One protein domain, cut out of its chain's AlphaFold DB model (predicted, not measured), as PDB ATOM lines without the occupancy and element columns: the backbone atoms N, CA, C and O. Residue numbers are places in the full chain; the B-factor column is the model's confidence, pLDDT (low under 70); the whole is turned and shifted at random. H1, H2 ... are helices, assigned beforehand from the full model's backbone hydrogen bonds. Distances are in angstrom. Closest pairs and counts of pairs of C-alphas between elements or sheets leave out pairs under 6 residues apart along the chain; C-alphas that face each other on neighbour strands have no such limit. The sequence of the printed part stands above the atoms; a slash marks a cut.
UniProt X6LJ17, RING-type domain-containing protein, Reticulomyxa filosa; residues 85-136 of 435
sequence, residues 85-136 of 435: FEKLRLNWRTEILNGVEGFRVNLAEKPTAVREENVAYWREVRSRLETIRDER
ATOM      1  N   PHE A  85     394.747 213.168 482.904       55.84
ATOM      2  CA  PHE A  85     393.598 212.386 483.354       55.84
ATOM      3  C   PHE A  85     392.979 212.971 484.628       55.84
ATOM      4  O   PHE A  85     391.753 213.037 484.755       55.84
ATOM      5  N   GLU A  86     393.812 213.449 485.554       59.41
ATOM      6  CA  GLU A  86     393.361 214.161 486.751       59.41
ATOM      7  C   GLU A  86     392.636 215.455 486.385       59.41
ATOM      8  O   GLU A  86     391.529 215.700 486.868       59.41
ATOM      9  N   LYS A  87     393.201 216.238 485.461       62.53
ATOM     10  CA  LYS A  87     392.604 217.488 484.975       62.53
ATOM     11  C   LYS A  87     391.274 217.257 484.252       62.53
ATOM     12  O   LYS A  87     390.322 218.008 484.477       62.53
ATOM     13  N   LEU A  88     391.168 216.200 483.443       56.12
ATOM     14  CA  LEU A  88     389.925 215.821 482.767       56.12
ATOM     15  C   LEU A  88     388.861 215.332 483.766       56.12
ATOM     16  O   LEU A  88     387.708 215.756 483.701       56.12
ATOM     17  N   ARG A  89     389.251 214.494 484.736       62.62
ATOM     18  CA  ARG A  89     388.379 214.007 485.819       62.62
ATOM     19  C   ARG A  89     387.890 215.149 486.712       62.62
ATOM     20  O   ARG A  89     386.725 215.147 487.116       62.62
ATOM     21  N   LEU A  90     388.754 216.118 487.005       61.72
ATOM     22  CA  LEU A  90     388.416 217.349 487.716       61.72
ATOM     23  C   LEU A  90     387.409 218.171 486.913       61.72
ATOM     24  O   LEU A  90     386.327 218.439 487.429       61.72
ATOM     25  N   ASN A  91     387.688 218.479 485.645       60.53
ATOM     26  CA  ASN A  91     386.761 219.229 484.790       60.53
ATOM     27  C   ASN A  91     385.386 218.562 484.694       60.53
ATOM     28  O   ASN A  91     384.377 219.227 484.906       60.53
ATOM     29  N   TRP A  92     385.336 217.244 484.490       59.16
ATOM     30  CA  TRP A  92     384.069 216.526 484.358       59.16
ATOM     31  C   TRP A  92     383.249 216.534 485.654       59.16
ATOM     32  O   TRP A  92     382.045 216.782 485.640       59.16
ATOM     33  N   ARG A  93     383.902 216.357 486.813       62.00
ATOM     34  CA  ARG A  93     383.243 216.519 488.121       62.00
ATOM     35  C   ARG A  93     382.739 217.946 488.327       62.00
ATOM     36  O   ARG A  93     381.663 218.132 488.881       62.00
ATOM     37  N   THR A  94     383.484 218.943 487.868       60.31
ATOM     38  CA  THR A  94     383.111 220.357 488.008       60.31
ATOM     39  C   THR A  94     381.931 220.724 487.119       60.31
ATOM     40  O   THR A  94     381.042 221.439 487.565       60.31
ATOM     41  N   GLU A  95     381.883 220.212 485.889       60.25
ATOM     42  CA  GLU A  95     380.753 220.403 484.972       60.25
ATOM     43  C   GLU A  95     379.474 219.758 485.505       60.25
ATOM     44  O   GLU A  95     378.425 220.398 485.502       60.25
ATOM     45  N   ILE A  96     379.561 218.533 486.036       61.69
ATOM     46  CA  ILE A  96     378.411 217.855 486.655       61.69
ATOM     47  C   ILE A  96     377.898 218.653 487.860       61.69
ATOM     48  O   ILE A  96     376.691 218.820 488.019       61.69
ATOM     49  N   LEU A  97     378.801 219.174 488.696       60.50
ATOM     50  CA  LEU A  97     378.429 219.951 489.880       60.50
ATOM     51  C   LEU A  97     377.882 221.339 489.524       60.50
ATOM     52  O   LEU A  97     376.901 221.763 490.124       60.50
ATOM     53  N   ASN A  98     378.457 222.018 488.530       63.19
ATOM     54  CA  ASN A  98     377.997 223.333 488.073       63.19
ATOM     55  C   ASN A  98     376.733 223.267 487.202       63.19
ATOM     56  O   ASN A  98     376.098 224.295 486.972       63.19
ATOM     57  N   GLY A  99     376.363 222.078 486.718       62.09
ATOM     58  CA  GLY A  99     375.074 221.824 486.078       62.09
ATOM     59  C   GLY A  99     373.899 221.788 487.063       62.09
ATOM     60  O   GLY A  99     372.748 221.819 486.633       62.09
ATOM     61  N   VAL A 100     374.164 221.741 488.375       64.44
ATOM     62  CA  VAL A 100     373.134 221.815 489.418       64.44
ATOM     63  C   VAL A 100     372.845 223.284 489.729       64.44
ATOM     64  O   VAL A 100     373.683 224.013 490.258       64.44
ATOM     65  N   GLU A 101     371.638 223.734 489.399       59.59
ATOM     66  CA  GLU A 101     371.194 225.108 489.645       59.59
ATOM     67  C   GLU A 101     371.299 225.467 491.141       59.59
ATOM     68  O   GLU A 101     370.775 224.754 491.996       59.59
ATOM     69  N   GLY A 102     372.005 226.560 491.454       64.44
ATOM     70  CA  GLY A 102     372.288 226.996 492.831       64.44
ATOM     71  C   GLY A 102     373.569 226.418 493.446       64.44
ATOM     72  O   GLY A 102     373.986 226.873 494.512       64.44
ATOM     73  N   PHE A 103     374.246 225.485 492.770       64.75
ATOM     74  CA  PHE A 103     375.523 224.931 493.212       64.75
ATOM     75  C   PHE A 103     376.633 225.320 492.230       64.75
ATOM     76  O   PHE A 103     376.710 224.814 491.115       64.75
ATOM     77  N   ARG A 104     377.506 226.250 492.632       69.56
ATOM     78  CA  ARG A 104     378.728 226.561 491.880       69.56
ATOM     79  C   ARG A 104     379.943 226.224 492.710       69.56
ATOM     80  O   ARG A 104     380.155 226.788 493.783       69.56
ATOM     81  N   VAL A 105     380.764 225.333 492.177       68.19
ATOM     82  CA  VAL A 105     382.071 225.030 492.740       68.19
ATOM     83  C   VAL A 105     383.099 225.823 491.950       68.19
ATOM     84  O   VAL A 105     383.477 225.445 490.840       68.19
ATOM     85  N   ASN A 106     383.538 226.955 492.504       66.31
ATOM     86  CA  ASN A 106     384.545 227.786 491.856       66.31
ATOM     87  C   ASN A 106     385.948 227.232 492.149       66.31
ATOM     88  O   ASN A 106     386.657 227.702 493.038       66.31
ATOM     89  N   LEU A 107     386.343 226.184 491.421       64.12
ATOM     90  CA  LEU A 107     387.653 225.544 491.608       64.12
ATOM     91  C   LEU A 107     388.831 226.480 491.297       64.12
ATOM     92  O   LEU A 107     389.931 226.261 491.800       64.12
ATOM     93  N   ALA A 108     388.590 227.538 490.517       68.38
ATOM     94  CA  ALA A 108     389.579 228.565 490.211       68.38
ATOM     95  C   ALA A 108     389.975 229.402 491.442       68.38
ATOM     96  O   ALA A 108     391.112 229.853 491.529       68.38
ATOM     97  N   GLU A 109     389.073 229.581 492.413       68.94
ATOM     98  CA  GLU A 109     389.343 230.390 493.611       68.94
ATOM     99  C   GLU A 109     390.167 229.640 494.668       68.94
ATOM    100  O   GLU A 109     390.816 230.271 495.502       68.94
ATOM    101  N   LYS A 110     390.161 228.297 494.657       64.56
ATOM    102  CA  LYS A 110     390.886 227.465 495.638       64.56
ATOM    103  C   LYS A 110     391.494 226.199 495.009       64.56
ATOM    104  O   LYS A 110     391.094 225.089 495.366       64.56
ATOM    105  N   PRO A 111     392.512 226.323 494.139       66.38
ATOM    106  CA  PRO A 111     393.136 225.182 493.458       66.38
ATOM    107  C   PRO A 111     393.779 224.159 494.414       66.38
ATOM    108  O   PRO A 111     393.853 222.974 494.101       66.38
ATOM    109  N   THR A 112     394.199 224.573 495.614       65.50
ATOM    110  CA  THR A 112     394.746 223.674 496.648       65.50
ATOM    111  C   THR A 112     393.673 222.893 497.411       65.50
ATOM    112  O   THR A 112     393.980 221.846 497.978       65.50
ATOM    113  N   ALA A 113     392.414 223.348 497.404       60.78
ATOM    114  CA  ALA A 113     391.311 222.669 498.088       60.78
ATOM    115  C   ALA A 113     390.799 221.434 497.336       60.78
ATOM    116  O   ALA A 113     390.119 220.598 497.922       60.78
ATOM    117  N   VAL A 114     391.150 221.305 496.055       60.47
ATOM    118  CA  VAL A 114     390.668 220.232 495.176       60.47
ATOM    119  C   VAL A 114     391.543 218.978 495.216       60.47
ATOM    120  O   VAL A 114     391.189 217.961 494.625       60.47
ATOM    121  N   ARG A 115     392.671 219.020 495.938       70.12
ATOM    122  CA  ARG A 115     393.491 217.828 496.176       70.12
ATOM    123  C   ARG A 115     392.677 216.805 496.969       70.12
ATOM    124  O   ARG A 115     391.962 217.179 497.900       70.12
ATOM    125  N   GLU A 116     392.783 215.523 496.616       62.75
ATOM    126  CA  GLU A 116     392.056 214.431 497.297       62.75
ATOM    127  C   GLU A 116     392.367 214.375 498.809       62.75
ATOM    128  O   GLU A 116     391.551 213.917 499.604       62.75
ATOM    129  N   GLU A 117     393.496 214.953 499.217       71.50
ATOM    130  CA  GLU A 117     393.940 215.117 500.603       71.50
ATOM    131  C   GLU A 117     393.050 216.059 501.441       71.50
ATOM    132  O   GLU A 117     393.004 215.938 502.667       71.50
ATOM    133  N   ASN A 118     392.294 216.979 500.823       80.62
ATOM    134  CA  ASN A 118     391.418 217.900 501.552       80.62
ATOM    135  C   ASN A 118     390.049 217.266 501.853       80.62
ATOM    136  O   ASN A 118     388.998 217.667 501.345       80.62
ATOM    137  N   VAL A 119     390.070 216.248 502.715       81.44
ATOM    138  CA  VAL A 119     388.890 215.471 503.130       81.44
ATOM    139  C   VAL A 119     387.784 216.360 503.715       81.44
ATOM    140  O   VAL A 119     386.600 216.070 503.536       81.44
ATOM    141  N   ALA A 120     388.145 217.453 504.396       83.12
ATOM    142  CA  ALA A 120     387.184 218.381 504.989       83.12
ATOM    143  C   ALA A 120     386.348 219.106 503.922       83.12
ATOM    144  O   ALA A 120     385.121 219.137 504.028       83.12
ATOM    145  N   TYR A 121     386.992 219.606 502.863       81.00
ATOM    146  CA  TYR A 121     386.315 220.272 501.750       81.00
ATOM    147  C   TYR A 121     385.339 219.336 501.025       81.00
ATOM    148  O   TYR A 121     384.171 219.671 500.825       81.00
ATOM    149  N   TRP A 122     385.775 218.118 500.697       79.06
ATOM    150  CA  TRP A 122     384.915 217.141 500.021       79.06
ATOM    151  C   TRP A 122     383.749 216.657 500.891       79.06
ATOM    152  O   TRP A 122     382.680 216.344 500.359       79.06
ATOM    153  N   ARG A 123     383.915 216.627 502.220       87.81
ATOM    154  CA  ARG A 123     382.821 216.342 503.161       87.81
ATOM    155  C   ARG A 123     381.775 217.459 503.156       87.81
ATOM    156  O   ARG A 123     380.586 217.152 503.137       87.81
ATOM    157  N   GLU A 124     382.199 218.721 503.118       87.25
ATOM    158  CA  GLU A 124     381.288 219.869 503.008       87.25
ATOM    159  C   GLU A 124     380.527 219.860 501.675       87.25
ATOM    160  O   GLU A 124     379.304 219.986 501.663       87.25
ATOM    161  N   VAL A 125     381.227 219.633 500.557       82.12
ATOM    162  CA  VAL A 125     380.605 219.503 499.228       82.12
ATOM    163  C   VAL A 125     379.564 218.381 499.219       82.12
ATOM    164  O   VAL A 125     378.446 218.597 498.756       82.12
ATOM    165  N   ARG A 126     379.890 217.205 499.774       86.00
ATOM    166  CA  ARG A 126     378.943 216.083 499.871       86.00
ATOM    167  C   ARG A 126     377.721 216.439 500.716       86.00
ATOM    168  O   ARG A 126     376.608 216.190 500.270       86.00
ATOM    169  N   SER A 127     377.925 217.057 501.878       89.69
ATOM    170  CA  SER A 127     376.829 217.481 502.754       89.69
ATOM    171  C   SER A 127     375.895 218.474 502.056       89.69
ATOM    172  O   SER A 127     374.681 218.298 502.108       89.69
ATOM    173  N   ARG A 128     376.433 219.458 501.321       86.44
ATOM    174  CA  ARG A 128     375.611 220.401 500.541       86.44
ATOM    175  C   ARG A 128     374.828 219.710 499.423       86.44
ATOM    176  O   ARG A 128     373.665 220.035 499.207       86.44
ATOM    177  N   LEU A 129     375.441 218.758 498.718       82.69
ATOM    178  CA  LEU A 129     374.758 217.985 497.674       82.69
ATOM    179  C   LEU A 129     373.645 217.101 498.245       82.69
ATOM    180  O   LEU A 129     372.602 216.963 497.610       82.69
ATOM    181  N   GLU A 130     373.843 216.522 499.431       88.06
ATOM    182  CA  GLU A 130     372.801 215.783 500.150       88.06
ATOM    183  C   GLU A 130     371.624 216.698 500.508       88.06
ATOM    184  O   GLU A 130     370.484 216.341 500.217       88.06
ATOM    185  N   THR A 131     371.886 217.908 501.018       90.19
ATOM    186  CA  THR A 131     370.834 218.902 501.287       90.19
ATOM    187  C   THR A 131     370.062 219.278 500.022       90.19
ATOM    188  O   THR A 131     368.838 219.196 500.017       90.19
ATOM    189  N   ILE A 132     370.753 219.604 498.923       86.00
ATOM    190  CA  ILE A 132     370.101 219.948 497.646       86.00
ATOM    191  C   ILE A 132     369.263 218.775 497.130       86.00
ATOM    192  O   ILE A 132     368.141 218.968 496.662       86.00
ATOM    193  N   ARG A 133     369.780 217.543 497.209       87.12
ATOM    194  CA  ARG A 133     369.033 216.344 496.811       87.12
ATOM    195  C   ARG A 133     367.741 216.216 497.615       87.12
ATOM    196  O   ARG A 133     366.696 215.943 497.027       87.12
ATOM    197  N   ASP A 134     367.812 216.396 498.927       90.81
ATOM    198  CA  ASP A 134     366.663 216.226 499.812       90.81
ATOM    199  C   ASP A 134     365.629 217.351 499.607       90.81
ATOM    200  O   ASP A 134     364.430 217.073 499.535       90.81
ATOM    201  N   GLU A 135     366.070 218.592 499.381       88.94
ATOM    202  CA  GLU A 135     365.204 219.716 498.990       88.94
ATOM    203  C   GLU A 135     364.475 219.444 497.669       88.94
ATOM    204  O   GLU A 135     363.254 219.596 497.585       88.94
ATOM    205  N   ARG A 136     365.196 218.971 496.643       83.75
ATOM    206  CA  ARG A 136     364.600 218.609 495.346       83.75
ATOM    207  C   ARG A 136     363.652 217.419 495.462       83.75
ATOM    208  O   ARG A 136     362.634 217.377 494.771       83.75
TER     209      ARG A 136
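AT A GLANCE: This is residues 85 to 136 of the 435 residues of the protein "RING-type domain-containing protein" of Reticulomyxa filosa (UniProt X6LJ17). The chain traces a Z: two separate helices, H2 the longer, run roughly the same way, and the long link of residues 99 to 118 folds back from the end of H1 to the beginning of H2. The printed part has 52 residues, with H1 then H2 along the chain and no named strand; the class is all helix. The whole is compact, with a radius of gyration of the C-alphas of 11.3 A and spans of 32 by 22 by 19 A.

IN THESE COORDINATES: Find C-alpha 119 at (388.890, 215.471, 503.130); from there H2, residues 119 to 136, runs 25.7 A to C-alpha 136 at (364.600, 218.609, 495.346). H1, residues 85 to 98, begins at C-alpha 85 at (393.598, 212.386, 483.354) and is 19.6 A long.

HOW THE PARTS SIT: H2 and H1 are apart, with no C-alpha of the one within 8 A of the other. Look along their backbones: in both, every O i to N i+4 pair is within hydrogen-bond range.

THE WHOLE: The C-alphas of Phe 85 and Glu 135, the two farthest apart, are 33.2 A from each other. The printed part has no cut, and H1 to H2 is a long link of 20 residues. In the B-factor column, residues 85 to 114 and residue 116 have pLDDT under 70.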